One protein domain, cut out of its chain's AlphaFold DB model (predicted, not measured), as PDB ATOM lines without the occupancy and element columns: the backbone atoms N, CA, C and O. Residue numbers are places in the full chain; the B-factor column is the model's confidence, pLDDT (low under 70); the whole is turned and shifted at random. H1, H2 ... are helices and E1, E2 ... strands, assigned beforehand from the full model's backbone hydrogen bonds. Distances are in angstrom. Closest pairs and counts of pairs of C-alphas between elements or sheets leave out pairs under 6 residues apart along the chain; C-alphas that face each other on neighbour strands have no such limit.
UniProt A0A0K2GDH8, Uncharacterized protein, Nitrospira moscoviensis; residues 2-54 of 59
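Overview. This is residues 2 to 54 of the 59 residues of an uncharacterized protein of Nitrospira moscoviensis (UniProt A0A0K2GDH8). Little regular structure shows: a small sheet, short helix H1 beyond it, and a tail whose residues 44 to 54 stick out. E1, E2, E3 and H1, in order, hold 21 of the 53 printed residues, mostly strand. The strands, neighbours in that order, form a meander, each antiparallel to the one before. The whole is loose, radius of gyration of the C-alphas 13.7 A, spanning 37 by 30 by 21 A.

Arrangement. Find E1, residues 8 to 13, and E2, residues 16 to 20, a hairpin, N 10 and O 18 within hydrogen-bond range at 2.9 A. E2 and E3, residues 26 to 31, form another, N 30 and O 17 at 2.8 A. H1, residues 34 to 37, too short for an O i to N i+4 pair, is not on the sheet.

Along the chain. Find C-alpha 8 at (151.595, 204.688, 231.146); E1 runs 15.6 A, E2 13.3 A, E3 14.4 A. H1 ends at C-alpha 37, (139.283, 191.679, 213.726).

Size, cuts and confidence. The printed part has no cut; residues 2 to 3 are under pLDDT 70.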
ATOM      1  N   ASP A   2     164.628 212.522 220.986       60.59
ATOM      2  CA  ASP A   2     164.148 212.257 222.335       60.59
ATOM      3  C   ASP A   2     163.495 210.878 222.309       60.59
ATOM      4  O   ASP A   2     162.430 210.694 221.727       60.59
ATOM      5  N   ASN A   3     164.178 209.886 222.877       64.06
ATOM      6  CA  ASN A   3     163.600 208.569 223.126       64.06
ATOM      7  C   ASN A   3     162.715 208.693 224.369       64.06
ATOM      8  O   ASN A   3     163.107 208.267 225.455       64.06
ATOM      9  N   ALA A   4     161.573 209.367 224.221       77.38
ATOM     10  CA  ALA A   4     160.585 209.464 225.282       77.38
ATOM     11  C   ALA A   4     160.138 208.047 225.671       77.38
ATOM     12  O   ALA A   4     159.796 207.231 224.813       77.38
ATOM     13  N   ILE A   5     160.228 207.745 226.963       88.12
ATOM     14  CA  ILE A   5     159.934 206.425 227.517       88.12
ATOM     15  C   ILE A   5     158.437 206.360 227.813       88.12
ATOM     16  O   ILE A   5     157.887 207.292 228.397       88.12
ATOM     17  N   ALA A   6     157.796 205.261 227.421       92.56
ATOM     18  CA  ALA A   6     156.433 204.960 227.836       92.56
ATOM     19  C   ALA A   6     156.397 204.693 229.347       92.56
ATOM     20  O   ALA A   6     157.123 203.828 229.843       92.56
ATOM     21  N   VAL A   7     155.562 205.436 230.070       95.81
ATOM     22  CA  VAL A   7     155.373 205.285 231.524       95.81
ATOM     23  C   VAL A   7     153.953 204.863 231.891       95.81
ATOM     24  O   VAL A   7     153.749 204.297 232.963       95.81
ATOM     25  N   GLU A   8     152.994 205.083 230.993       96.06
ATOM     26  CA  GLU A   8     151.595 204.688 231.146       96.06
ATOM     27  C   GLU A   8     151.065 204.092 229.839       96.06
ATOM     28  O   GLU A   8     151.434 204.545 228.758       96.06
ATOM     29  N   SER A   9     150.173 203.107 229.953       96.75
ATOM     30  CA  SER A   9     149.465 202.490 228.829       96.75
ATOM     31  C   SER A   9     147.966 202.483 229.115       96.75
ATOM     32  O   SER A   9     147.535 202.029 230.177       96.75
ATOM     33  N   GLN A  10     147.156 202.940 228.161       97.69
ATOM     34  CA  GLN A  10     145.700 203.017 228.297       97.69
ATOM     35  C   GLN A  10     144.990 202.318 227.137       97.69
ATOM     36  O   GLN A  10     145.209 202.655 225.976       97.69
ATOM     37  N   GLU A  11     144.057 201.410 227.437       97.62
ATOM     38  CA  GLU A  11     143.120 200.898 226.432       97.62
ATOM     39  C   GLU A  11     142.021 201.939 226.163       97.62
ATOM     40  O   GLU A  11     141.144 202.178 226.994       97.62
ATOM     41  N   VAL A  12     142.078 202.591 225.000       96.56
ATOM     42  CA  VAL A  12     141.147 203.672 224.610       96.56
ATOM     43  C   VAL A  12     139.944 203.160 223.812       96.56
ATOM     44  O   VAL A  12     138.940 203.853 223.650       96.56
ATOM     45  N   SER A  13     140.045 201.940 223.289       95.25
ATOM     46  CA  SER A  13     139.006 201.216 222.555       95.25
ATOM     47  C   SER A  13     139.341 199.722 222.602       95.25
ATOM     48  O   SER A  13     140.524 199.405 222.723       95.25
ATOM     49  N   PRO A  14     138.375 198.789 222.488       93.94
ATOM     50  CA  PRO A  14     138.657 197.355 222.548       93.94
ATOM     51  C   PRO A  14     139.808 196.916 221.626       93.94
ATOM     52  O   PRO A  14     139.696 196.928 220.395       93.94
ATOM     53  N   GLY A  15     140.920 196.502 222.236       93.50
ATOM     54  CA  GLY A  15     142.144 196.086 221.556       93.50
ATOM     55  C   GLY A  15     142.960 197.217 220.922       93.50
ATOM     56  O   GLY A  15     143.742 196.922 220.018       93.50
ATOM     57  N   ILE A  16     142.772 198.472 221.336       95.06
ATOM     58  CA  ILE A  16     143.610 199.629 220.984       95.06
ATOM     59  C   ILE A  16     144.179 200.221 222.271       95.06
ATOM     60  O   ILE A  16     143.430 200.759 223.089       95.06
ATOM     61  N   ILE A  17     145.497 200.143 222.423       97.69
ATOM     62  CA  ILE A  17     146.230 200.660 223.580       97.69
ATOM     63  C   ILE A  17     147.109 201.822 223.122       97.69
ATOM     64  O   ILE A  17     147.704 201.765 222.047       97.69
ATOM     65  N   VAL A  18     147.149 202.886 223.915       97.75
ATOM     66  CA  VAL A  18     147.983 204.068 223.690       97.75
ATOM     67  C   VAL A  18     148.973 204.182 224.836       97.75
ATOM     68  O   VAL A  18     148.563 204.149 225.996       97.75
ATOM     69  N   ASP A  19     150.249 204.336 224.500       97.31
ATOM     70  CA  ASP A  19     151.316 204.558 225.468       97.31
ATOM     71  C   ASP A  19     151.648 206.041 225.566       97.31
ATOM     72  O   ASP A  19     151.863 206.712 224.547       97.31
ATOM     73  N   TYR A  20     151.741 206.536 226.796       96.56
ATOM     74  CA  TYR A  20     152.048 207.921 227.109       96.56
ATOM     75  C   TYR A  20     153.414 208.058 227.779       96.56
ATOM     76  O   TYR A  20     153.857 207.196 228.547       96.56
ATOM     77  N   SER A  21     154.086 209.164 227.473       95.50
ATOM     78  CA  SER A  21     155.273 209.626 228.191       95.50
ATOM     79  C   SER A  21     154.907 210.318 229.507       95.50
ATOM     80  O   SER A  21     153.746 210.614 229.768       95.50
ATOM     81  N   GLU A  22     155.921 210.667 230.304       94.88
ATOM     82  CA  GLU A  22     155.752 211.495 231.510       94.88
ATOM     83  C   GLU A  22     155.165 212.893 231.227       94.88
ATOM     84  O   GLU A  22     154.743 213.576 232.156       94.88
ATOM     85  N   GLN A  23     155.171 213.351 229.969       94.94
ATOM     86  CA  GLN A  23     154.607 214.638 229.549       94.94
ATOM     87  C   GLN A  23     153.197 214.511 228.947       94.94
ATOM     88  O   GLN A  23     152.768 215.417 228.232       94.94
ATOM     89  N   ASP A  24     152.500 213.394 229.177       93.31
ATOM     90  CA  ASP A  24     151.176 213.089 228.608       93.31
ATOM     91  C   ASP A  24     151.151 213.107 227.066       93.31
ATOM     92  O   ASP A  24     150.119 213.336 226.429       93.31
ATOM     93  N   THR A  25     152.298 212.861 226.427       94.69
ATOM     94  CA  THR A  25     152.389 212.760 224.964       94.69
ATOM     95  C   THR A  25     152.337 211.309 224.518       94.69
ATOM     96  O   THR A  25     152.940 210.440 225.143       94.69
ATOM     97  N   VAL A  26     151.640 211.048 223.410       94.94
ATOM     98  CA  VAL A  26     151.574 209.709 222.815       94.94
ATOM     99  C   VAL A  26     152.940 209.329 222.249       94.94
ATOM    100  O   VAL A  26     153.466 210.026 221.377       94.94
ATOM    101  N   VAL A  27     153.486 208.208 222.715       95.56
ATOM    102  CA  VAL A  27     154.773 207.650 222.263       95.56
ATOM    103  C   VAL A  27     154.635 206.279 221.600       95.56
ATOM    104  O   VAL A  27     155.549 205.855 220.894       95.56
ATOM    105  N   GLY A  28     153.493 205.609 221.772       94.44
ATOM    106  CA  GLY A  28     153.217 204.290 221.205       94.44
ATOM    107  C   GLY A  28     151.725 204.045 220.987       94.44
ATOM    108  O   GLY A  28     150.878 204.643 221.650       94.44
ATOM    109  N   ILE A  29     151.405 203.182 220.018       94.69
ATOM    110  CA  ILE A  29     150.054 202.654 219.792       94.69
ATOM    111  C   ILE A  29     150.170 201.153 219.534       94.69
ATOM    112  O   ILE A  29     150.879 200.733 218.616       94.69
ATOM    113  N   GLU A  30     149.413 200.352 220.281       93.81
ATOM    114  CA  GLU A  30     149.312 198.909 220.088       93.81
ATOM    115  C   GLU A  30     147.910 198.516 219.609       93.81
ATOM    116  O   GLU A  30     146.890 198.942 220.154       93.81
ATOM    117  N   MET A  31     147.849 197.657 218.589       91.50
ATOM    118  CA  MET A  31     146.597 197.098 218.080       91.50
ATOM    119  C   MET A  31     146.579 195.585 218.271       91.50
ATOM    120  O   MET A  31     147.270 194.830 217.582       91.50
ATOM    121  N   LEU A  32     145.745 195.126 219.194       92.12
ATOM    122  CA  LEU A  32     145.643 193.719 219.545       92.12
ATOM    123  C   LEU A  32     144.661 192.983 218.629       92.12
ATOM    124  O   LEU A  32     143.638 193.514 218.186       92.12
ATOM    125  N   HIS A  33     144.962 191.707 218.383       89.31
ATOM    126  CA  HIS A  33     144.093 190.770 217.664       89.31
ATOM    127  C   HIS A  33     143.682 191.213 216.245       89.31
ATOM    128  O   HIS A  33     142.615 190.815 215.771       89.31
ATOM    129  N   LEU A  34     144.517 191.991 215.546       84.88
ATOM    130  CA  LEU A  34     144.217 192.502 214.199       84.88
ATOM    131  C   LEU A  34     143.782 191.404 213.218       84.88
ATOM    132  O   LEU A  34     142.784 191.570 212.524       84.88
ATOM    133  N   SER A  35     144.442 190.242 213.229       81.19
ATOM    134  CA  SER A  35     144.082 189.109 212.361       81.19
ATOM    135  C   SER A  35     142.684 188.535 212.630       81.19
ATOM    136  O   SER A  35     142.038 188.038 211.710       81.19
ATOM    137  N   LYS A  36     142.186 188.617 213.872       84.19
ATOM    138  CA  LYS A  36     140.820 188.192 214.233       84.19
ATOM    139  C   LYS A  36     139.786 189.256 213.876       84.19
ATOM    140  O   LYS A  36     138.668 188.916 213.503       84.19
ATOM    141  N   ARG A  37     140.154 190.532 214.015       81.62
ATOM    142  CA  ARG A  37     139.283 191.679 213.726       81.62
ATOM    143  C   ARG A  37     139.101 191.888 212.224       81.62
ATOM    144  O   ARG A  37     138.002 192.221 211.792       81.62
ATOM    145  N   THR A  38     140.153 191.633 211.448       80.69
ATOM    146  CA  THR A  38     140.177 191.885 210.007       80.69
ATOM    147  C   THR A  38     140.996 190.803 209.285       80.69
ATOM    148  O   THR A  38     142.166 191.008 208.971       80.69
ATOM    149  N   PRO A  39     140.400 189.636 208.970       78.81
ATOM    150  CA  PRO A  39     141.121 188.473 208.428       78.81
ATOM    151  C   PRO A  39     141.808 188.678 207.071       78.81
ATOM    152  O   PRO A  39     142.623 187.857 206.664       78.81
ATOM    153  N   LYS A  40     141.449 189.740 206.345       84.19
ATOM    154  CA  LYS A  40     142.022 190.103 205.039       84.19
ATOM    155  C   LYS A  40     142.916 191.344 205.107       84.19
ATOM    156  O   LYS A  40     143.277 191.870 204.060       84.19
ATOM    157  N   LEU A  41     143.208 191.848 206.308       82.75
ATOM    158  CA  LEU A  41     144.064 193.014 206.475       82.75
ATOM    159  C   LEU A  41     145.495 192.659 206.086       82.75
ATOM    160  O   LEU A  41     146.071 191.712 206.625       82.75
ATOM    161  N   ASP A  42     146.067 193.449 205.187       83.62
ATOM    162  CA  ASP A  42     147.504 193.462 204.976       83.62
ATOM    163  C   ASP A  42     148.160 194.263 206.106       83.62
ATOM    164  O   ASP A  42     148.130 195.489 206.116       83.62
ATOM    165  N   VAL A  43     148.740 193.561 207.079       78.88
ATOM    166  CA  VAL A  43     149.400 194.182 208.239       78.88
ATOM    167  C   VAL A  43     150.698 194.912 207.880       78.88
ATOM    168  O   VAL A  43     151.259 195.588 208.739       78.88
ATOM    169  N   ALA A  44     151.186 194.778 206.642       83.44
ATOM    170  CA  ALA A  44     152.325 195.546 206.147       83.44
ATOM    171  C   ALA A  44     151.926 196.955 205.671       83.44
ATOM    172  O   ALA A  44     152.801 197.807 205.511       83.44
ATOM    173  N   THR A  45     150.631 197.210 205.466       83.88
ATOM    174  CA  THR A  45     150.124 198.471 204.923       83.88
ATOM    175  C   THR A  45     149.290 199.212 205.969       83.88
ATOM    176  O   THR A  45     148.334 198.671 206.521       83.88
ATOM    177  N   LEU A  46     149.637 200.476 206.228       83.06
ATOM    178  CA  LEU A  46     148.853 201.393 207.058       83.06
ATOM    179  C   LEU A  46     148.281 202.509 206.181       83.06
ATOM    180  O   LEU A  46     149.013 203.394 205.741       83.06
ATOM    181  N   GLU A  47     146.970 202.481 205.961       83.38
ATOM    182  CA  GLU A  47     146.231 203.584 205.350       83.38
ATOM    183  C   GLU A  47     145.634 204.449 206.462       83.38
ATOM    184  O   GLU A  47     144.916 203.951 207.332       83.38
ATOM    185  N   PHE A  48     145.947 205.743 206.454       85.19
ATOM    186  CA  PHE A  48     145.387 206.700 207.401       85.19
ATOM    187  C   PHE A  48     144.855 207.920 206.653       85.19
ATOM    188  O   PHE A  48     145.468 208.400 205.700       85.19
ATOM    189  N   GLU A  49     143.723 208.436 207.117       87.31
ATOM    190  CA  GLU A  49     143.151 209.697 206.660       87.31
ATOM    191  C   GLU A  49     143.116 210.653 207.849       87.31
ATOM    192  O   GLU A  49     142.659 210.298 208.938       87.31
ATOM    193  N   THR A  50     143.627 211.867 207.657       84.38
ATOM    194  CA  THR A  50     143.477 212.936 208.641       84.38
ATOM    195  C   THR A  50     142.307 213.813 208.237       84.38
ATOM    196  O   THR A  50     142.141 214.168 207.071       84.38
ATOM    197  N   VAL A  51     141.498 214.210 209.215       83.38
ATOM    198  CA  VAL A  51     140.595 215.336 208.995       83.38
ATOM    199  C   VAL A  51     141.437 216.614 208.929       83.38
ATOM    200  O   VAL A  51     142.333 216.791 209.763       83.38
ATOM    201  N   PRO A  52     141.189 217.515 207.963       79.56
ATOM    202  CA  PRO A  52     141.815 218.827 207.967       79.56
ATOM    203  C   PRO A  52     141.550 219.505 209.309       79.56
ATOM    204  O   PRO A  52     140.424 219.454 209.814       79.56
ATOM    205  N   ALA A  53     142.570 220.150 209.881       74.38
ATOM    206  CA  ALA A  53     142.347 221.006 211.036       74.38
ATOM    207  C   ALA A  53     141.238 222.014 210.680       74.38
ATOM    208  O   ALA A  53     141.270 222.571 209.574       74.38
ATOM    209  N   PRO A  54     140.245 222.238 211.560       77.38
ATOM    210  CA  PRO A  54     139.252 223.270 211.314       77.38
ATOM    211  C   PRO A  54     139.984 224.594 211.052       77.38
ATOM    212  O   PRO A  54     140.995 224.858 211.711       77.38
TER     213      PRO A  54